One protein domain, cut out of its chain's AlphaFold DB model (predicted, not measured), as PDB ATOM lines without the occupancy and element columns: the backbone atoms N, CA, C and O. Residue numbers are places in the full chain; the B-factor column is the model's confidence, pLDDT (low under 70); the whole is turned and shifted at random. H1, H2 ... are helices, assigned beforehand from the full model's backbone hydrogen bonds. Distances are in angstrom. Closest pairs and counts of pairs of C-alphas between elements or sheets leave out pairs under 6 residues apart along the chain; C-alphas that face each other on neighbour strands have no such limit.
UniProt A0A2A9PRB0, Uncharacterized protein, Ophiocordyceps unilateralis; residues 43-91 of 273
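AT A GLANCE: This is residues 43 to 91 of the 273 residues of an uncharacterized protein of Ophiocordyceps unilateralis (UniProt A0A2A9PRB0). The longest helix, H3, is one arm of a wide, open U in which three helices follow one another end to end; the shorter H2 makes the base and H1 the other arm, with the mouth between H1 and H3 empty. H2 and H3 make a corner of about a right angle near Lys 73, and no helix packs on another. The printed part has 49 residues with three named helices, in the order H1, H2, H3, and no named strand; its class is all helix. It is extended, with a radius of gyration of the C-alphas of 16.0 A, and flat, its C-alphas spanning 40 by 33 by 8 A.

IN THESE COORDINATES: H3 holds residues 74 to 89, 16 residues, and measures 21.8 A from first to last C-alpha. It begins at C-alpha 74, (92.795, -18.582, 27.374), and ends at C-alpha 89, (111.711, -17.675, 16.607). H2, before it in the chain, holds residues 62 to 72 and measures 14.2 A. H1 holds residues 45 to 59, 20.9 A from first to last C-alpha, and begins at C-alpha 45, (89.799, -6.449, -4.845).

HOW THE PARTS SIT: H3 touches no helix. H2 is close to H3 but not clearly touching it, with 1 pair of C-alphas within 8 A, those of Ser 69 and Lys 75, 6.9 A apart. The lines of H2 and H3 are about perpendicular, at 86 degrees, and their centres are 18.8 A apart. H1 and H2 meet only through their link. H1 and H3 are apart. In H1 and H2 every O i to N i+4 pair is within hydrogen-bond range; in H3 it is 11 of 12.

THE WHOLE: The C-alphas of Lys 43 and Thr 87 are the two farthest apart, at 39.9 A, and those of the first and last printed residues, Lys 43 and Val 91, are 39.3 A apart. The printed part has no cut. Both links are tight: Leu 60 and Arg 61 stand between H1 and H2, and Lys 73 between H2 and H3. Residues 76 to 91, of which 76 to 89 belong to H3, stand free, with no C-alpha 8 or more residues away along the chain within 10 A. Residues 44 to 50, 52 to 65 and 67 to 73 stand free as well. The mean pLDDT of the printed part is 75.6, and that of H3 is 84. The model's confidence is low, under 70, in 14 residues: 43 to 48, 62 to 66 and 89 to 91.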
ATOM      1  N   LYS A  43      89.443   1.208  -3.858       59.47
ATOM      2  CA  LYS A  43      88.525   0.203  -3.287       59.47
ATOM      3  C   LYS A  43      88.715  -1.139  -4.007       59.47
ATOM      4  O   LYS A  43      87.738  -1.783  -4.379       59.47
ATOM      5  N   GLY A  44      89.970  -1.489  -4.304       57.75
ATOM      6  CA  GLY A  44      90.335  -2.650  -5.121       57.75
ATOM      7  C   GLY A  44      89.822  -3.985  -4.570       57.75
ATOM      8  O   GLY A  44      89.161  -4.038  -3.530       57.75
ATOM      9  N   LEU A  45      90.171  -5.083  -5.249       56.91
ATOM     10  CA  LEU A  45      89.799  -6.449  -4.845       56.91
ATOM     11  C   LEU A  45      90.112  -6.698  -3.358       56.91
ATOM     12  O   LEU A  45      89.283  -7.219  -2.621       56.91
ATOM     13  N   LEU A  46      91.274  -6.210  -2.913       61.41
ATOM     14  CA  LEU A  46      91.736  -6.307  -1.533       61.41
ATOM     15  C   LEU A  46      90.840  -5.546  -0.545       61.41
ATOM     16  O   LEU A  46      90.611  -6.026   0.554       61.41
ATOM     17  N   ALA A  47      90.319  -4.373  -0.911       63.81
ATOM     18  CA  ALA A  47      89.511  -3.557  -0.006       63.81
ATOM     19  C   ALA A  47      88.091  -4.117   0.157       63.81
ATOM     20  O   ALA A  47      87.556  -4.115   1.264       63.81
ATOM     21  N   ALA A  48      87.485  -4.612  -0.929       69.25
ATOM     22  CA  ALA A  48      86.181  -5.269  -0.869       69.25
ATOM     23  C   ALA A  48      86.257  -6.602  -0.107       69.25
ATOM     24  O   ALA A  48      85.382  -6.893   0.709       69.25
ATOM     25  N   ASP A  49      87.325  -7.373  -0.324       74.62
ATOM     26  CA  ASP A  49      87.566  -8.629   0.386       74.62
ATOM     27  C   ASP A  49      87.926  -8.402   1.863       74.62
ATOM     28  O   ASP A  49      87.431  -9.102   2.748       74.62
ATOM     29  N   LEU A  50      88.690  -7.347   2.167       76.94
ATOM     30  CA  LEU A  50      88.980  -6.931   3.538       76.94
ATOM     31  C   LEU A  50      87.713  -6.477   4.266       76.94
ATOM     32  O   LEU A  50      87.490  -6.888   5.401       76.94
ATOM     33  N   GLU A  51      86.863  -5.664   3.636       81.94
ATOM     34  CA  GLU A  51      85.604  -5.221   4.242       81.94
ATOM     35  C   GLU A  51      84.647  -6.402   4.455       81.94
ATOM     36  O   GLU A  51      84.069  -6.534   5.534       81.94
ATOM     37  N   SER A  52      84.540  -7.309   3.479       81.75
ATOM     38  CA  SER A  52      83.775  -8.557   3.606       81.75
ATOM     39  C   SER A  52      84.298  -9.422   4.758       81.75
ATOM     40  O   SER A  52      83.531  -9.871   5.614       81.75
ATOM     41  N   SER A  53      85.619  -9.570   4.858       78.50
ATOM     42  CA  SER A  53      86.282 -10.305   5.936       78.50
ATOM     43  C   SER A  53      86.054  -9.644   7.295       78.50
ATOM     44  O   SER A  53      85.715 -10.321   8.263       78.50
ATOM     45  N   MET A  54      86.151  -8.316   7.390       79.12
ATOM     46  CA  MET A  54      85.854  -7.584   8.623       79.12
ATOM     47  C   MET A  54      84.386  -7.728   9.033       79.12
ATOM     48  O   MET A  54      84.096  -7.907  10.218       79.12
ATOM     49  N   GLN A  55      83.451  -7.676   8.085       84.25
ATOM     50  CA  GLN A  55      82.030  -7.899   8.356       84.25
ATOM     51  C   GLN A  55      81.761  -9.335   8.808       84.25
ATOM     52  O   GLN A  55      81.010  -9.539   9.764       84.25
ATOM     53  N   HIS A  56      82.423 -10.320   8.199       80.50
ATOM     54  CA  HIS A  56      82.347 -11.713   8.622       80.50
ATOM     55  C   HIS A  56      82.887 -11.905  10.048       80.50
ATOM     56  O   HIS A  56      82.220 -12.506  10.890       80.50
ATOM     57  N   LEU A  57      84.036 -11.308  10.369       74.50
ATOM     58  CA  LEU A  57      84.624 -11.333  11.712       74.50
ATOM     59  C   LEU A  57      83.724 -10.646  12.756       74.50
ATOM     60  O   LEU A  57      83.591 -11.129  13.883       74.50
ATOM     61  N   ARG A  58      83.036  -9.559  12.388       80.75
ATOM     62  CA  ARG A  58      82.008  -8.936  13.243       80.75
ATOM     63  C   ARG A  58      80.790  -9.842  13.425       80.75
ATOM     64  O   ARG A  58      80.283  -9.952  14.540       80.75
ATOM     65  N   HIS A  59      80.341 -10.523  12.369       82.56
ATOM     66  CA  HIS A  59      79.225 -11.473  12.431       82.56
ATOM     67  C   HIS A  59      79.536 -12.681  13.325       82.56
ATOM     68  O   HIS A  59      78.675 -13.119  14.087       82.56
ATOM     69  N   LEU A  60      80.785 -13.153  13.317       76.44
ATOM     70  CA  LEU A  60      81.290 -14.175  14.240       76.44
ATOM     71  C   LEU A  60      81.341 -13.705  15.707       76.44
ATOM     72  O   LEU A  60      81.711 -14.486  16.584       76.44
ATOM     73  N   ARG A  61      80.950 -12.451  15.984       76.31
ATOM     74  CA  ARG A  61      80.915 -11.823  17.306       76.31
ATOM     75  C   ARG A  61      82.208 -12.055  18.068       76.31
ATOM     76  O   ARG A  61      82.220 -12.600  19.168       76.31
ATOM     77  N   ILE A  62      83.321 -11.611  17.499       64.12
ATOM     78  CA  ILE A  62      84.614 -11.684  18.192       64.12
ATOM     79  C   ILE A  62      84.593 -10.887  19.513       64.12
ATOM     80  O   ILE A  62      85.329 -11.209  20.440       64.12
ATOM     81  N   GLU A  63      83.679  -9.926  19.674       64.06
ATOM     82  CA  GLU A  63      83.378  -9.311  20.977       64.06
ATOM     83  C   GLU A  63      82.885 -10.341  22.012       64.06
ATOM     84  O   GLU A  63      83.389 -10.373  23.138       64.06
ATOM     85  N   ASP A  64      82.013 -11.273  21.616       65.94
ATOM     86  CA  ASP A  64      81.610 -12.407  22.457       65.94
ATOM     87  C   ASP A  64      82.776 -13.387  22.663       65.94
ATOM     88  O   ASP A  64      82.863 -14.028  23.712       65.94
ATOM     89  N   VAL A  65      83.698 -13.504  21.698       65.50
ATOM     90  CA  VAL A  65      84.934 -14.295  21.849       65.50
ATOM     91  C   VAL A  65      85.871 -13.659  22.874       65.50
ATOM     92  O   VAL A  65      86.490 -14.393  23.634       65.50
ATOM     93  N   SER A  66      85.937 -12.330  22.976       67.44
ATOM     94  CA  SER A  66      86.711 -11.634  24.014       67.44
ATOM     95  C   SER A  66      86.153 -11.918  25.411       67.44
ATOM     96  O   SER A  66      86.895 -12.302  26.317       67.44
ATOM     97  N   GLU A  67      84.833 -11.842  25.584       74.75
ATOM     98  CA  GLU A  67      84.184 -12.180  26.858       74.75
ATOM     99  C   GLU A  67      84.305 -13.674  27.200       74.75
ATOM    100  O   GLU A  67      84.595 -14.043  28.344       74.75
ATOM    101  N   LYS A  68      84.169 -14.563  26.210       71.81
ATOM    102  CA  LYS A  68      84.427 -16.002  26.388       71.81
ATOM    103  C   LYS A  68      85.905 -16.288  26.673       71.81
ATOM    104  O   LYS A  68      86.206 -17.142  27.503       71.81
ATOM    105  N   SER A  69      86.826 -15.543  26.067       70.88
ATOM    106  CA  SER A  69      88.271 -15.634  26.305       70.88
ATOM    107  C   SER A  69      88.614 -15.256  27.748       70.88
ATOM    108  O   SER A  69      89.299 -16.023  28.430       70.88
ATOM    109  N   LYS A  70      88.033 -14.166  28.271       75.12
ATOM    110  CA  LYS A  70      88.162 -13.779  29.689       75.12
ATOM    111  C   LYS A  70      87.680 -14.880  30.635       75.12
ATOM    112  O   LYS A  70      88.349 -15.165  31.624       75.12
ATOM    113  N   LYS A  71      86.555 -15.531  30.319       80.62
ATOM    114  CA  LYS A  71      86.020 -16.643  31.126       80.62
ATOM    115  C   LYS A  71      86.853 -17.923  31.017       80.62
ATOM    116  O   LYS A  71      86.964 -18.658  31.990       80.62
ATOM    117  N   SER A  72      87.441 -18.188  29.855       75.81
ATOM    118  CA  SER A  72      88.125 -19.456  29.560       75.81
ATOM    119  C   SER A  72      89.574 -19.543  30.048       75.81
ATOM    120  O   SER A  72      90.213 -20.565  29.827       75.81
ATOM    121  N   LYS A  73      90.120 -18.504  30.700       83.06
ATOM    122  CA  LYS A  73      91.559 -18.421  31.032       83.06
ATOM    123  C   LYS A  73      92.467 -18.668  29.808       83.06
ATOM    124  O   LYS A  73      93.611 -19.076  29.965       83.06
ATOM    125  N   ALA A  74      91.999 -18.389  28.589       80.25
ATOM    126  CA  ALA A  74      92.795 -18.582  27.374       80.25
ATOM    127  C   ALA A  74      93.980 -17.606  27.286       80.25
ATOM    128  O   ALA A  74      94.998 -17.920  26.679       80.25
ATOM    129  N   LYS A  75      93.871 -16.436  27.930       85.44
ATOM    130  CA  LYS A  75      94.920 -15.408  27.950       85.44
ATOM    131  C   LYS A  75      96.271 -15.915  28.496       85.44
ATOM    132  O   LYS A  75      97.239 -15.809  27.753       85.44
ATOM    133  N   PRO A  76      96.367 -16.493  29.710       87.19
ATOM    134  CA  PRO A  76      97.641 -17.011  30.218       87.19
ATOM    135  C   PRO A  76      98.196 -18.178  29.390       87.19
ATOM    136  O   PRO A  76      99.408 -18.334  29.297       87.19
ATOM    137  N   VAL A  77      97.337 -18.986  28.758       86.56
ATOM    138  CA  VAL A  77      97.786 -20.079  27.875       86.56
ATOM    139  C   VAL A  77      98.400 -19.519  26.595       86.56
ATOM    140  O   VAL A  77      99.469 -19.960  26.189       86.56
ATOM    141  N   ALA A  78      97.756 -18.525  25.983       88.38
ATOM    142  CA  ALA A  78      98.288 -17.846  24.808       88.38
ATOM    143  C   ALA A  78      99.597 -17.107  25.123       88.38
ATOM    144  O   ALA A  78     100.518 -17.149  24.318       88.38
ATOM    145  N   GLU A  79      99.697 -16.476  26.293       89.00
ATOM    146  CA  GLU A  79     100.921 -15.817  26.768       89.00
ATOM    147  C   GLU A  79     102.066 -16.824  26.934       89.00
ATOM    148  O   GLU A  79     103.125 -16.643  26.346       89.00
ATOM    149  N   CYS A  80     101.817 -17.953  27.603       88.31
ATOM    150  CA  CYS A  80     102.802 -19.029  27.747       88.31
ATOM    151  C   CYS A  80     103.235 -19.615  26.389       88.31
ATOM    152  O   CYS A  80     104.414 -19.884  26.163       88.31
ATOM    153  N   LEU A  81     102.292 -19.779  25.452       90.06
ATOM    154  CA  LEU A  81     102.581 -20.270  24.105       90.06
ATOM    155  C   LEU A  81     103.431 -19.270  23.303       90.06
ATOM    156  O   LEU A  81     104.364 -19.663  22.605       90.06
ATOM    157  N   LEU A  82     103.118 -17.977  23.398       89.06
ATOM    158  CA  LEU A  82     103.876 -16.922  22.727       89.06
ATOM    159  C   LEU A  82     105.279 -16.777  23.319       89.06
ATOM    160  O   LEU A  82     106.221 -16.648  22.544       89.06
ATOM    161  N   ASP A  83     105.439 -16.872  24.638       88.88
ATOM    162  CA  ASP A  83     106.749 -16.869  25.303       88.88
ATOM    163  C   ASP A  83     107.588 -18.093  24.909       88.88
ATOM    164  O   ASP A  83     108.784 -17.976  24.613       88.88
ATOM    165  N   PHE A  84     106.951 -19.265  24.817       87.44
ATOM    166  CA  PHE A  84     107.588 -20.464  24.283       87.44
ATOM    167  C   PHE A  84     108.106 -20.200  22.867       87.44
ATOM    168  O   PHE A  84     109.300 -20.345  22.616       87.44
ATOM    169  N   HIS A  85     107.259 -19.723  21.951       83.50
ATOM    170  CA  HIS A  85     107.675 -19.442  20.575       83.50
ATOM    171  C   HIS A  85     108.675 -18.287  20.453       83.50
ATOM    172  O   HIS A  85     109.553 -18.346  19.591       83.50
ATOM    173  N   ALA A  86     108.612 -17.273  21.318       81.50
ATOM    174  CA  ALA A  86     109.577 -16.178  21.344       81.50
ATOM    175  C   ALA A  86     111.006 -16.690  21.582       81.50
ATOM    176  O   ALA A  86     111.956 -16.167  20.996       81.50
ATOM    177  N   THR A  87     111.136 -17.768  22.355       77.25
ATOM    178  CA  THR A  87     112.411 -18.439  22.632       77.25
ATOM    179  C   THR A  87     112.997 -19.128  21.390       77.25
ATOM    180  O   THR A  87     114.216 -19.209  21.254       77.25
ATOM    181  N   PHE A  88     112.160 -19.586  20.451       70.44
ATOM    182  CA  PHE A  88     112.612 -20.303  19.247       70.44
ATOM    183  C   PHE A  88     112.739 -19.418  18.008       70.44
ATOM    184  O   PHE A  88     113.581 -19.680  17.152       70.44
ATOM    185  N   VAL A  89     111.894 -18.395  17.878       64.44
ATOM    186  CA  VAL A  89     111.711 -17.675  16.607       64.44
ATOM    187  C   VAL A  89     112.653 -16.471  16.462       64.44
ATOM    188  O   VAL A  89     112.908 -16.040  15.341       64.44
ATOM    189  N   TRP A  90     113.229 -15.954  17.553       55.06
ATOM    190  CA  TRP A  90     113.992 -14.693  17.526       55.06
ATOM    191  C   TRP A  90     115.469 -14.803  17.883       55.06
ATOM    192  O   TRP A  90     116.113 -13.782  18.134       55.06
ATOM    193  N   VAL A  91     116.056 -15.998  17.826       55.91
ATOM    194  CA  VAL A  91     117.513 -16.067  17.705       55.91
ATOM    195  C   VAL A  91     117.847 -15.659  16.273       55.91
ATOM    196  O   VAL A  91     117.907 -16.488  15.368       55.91
TER     197      VAL A  91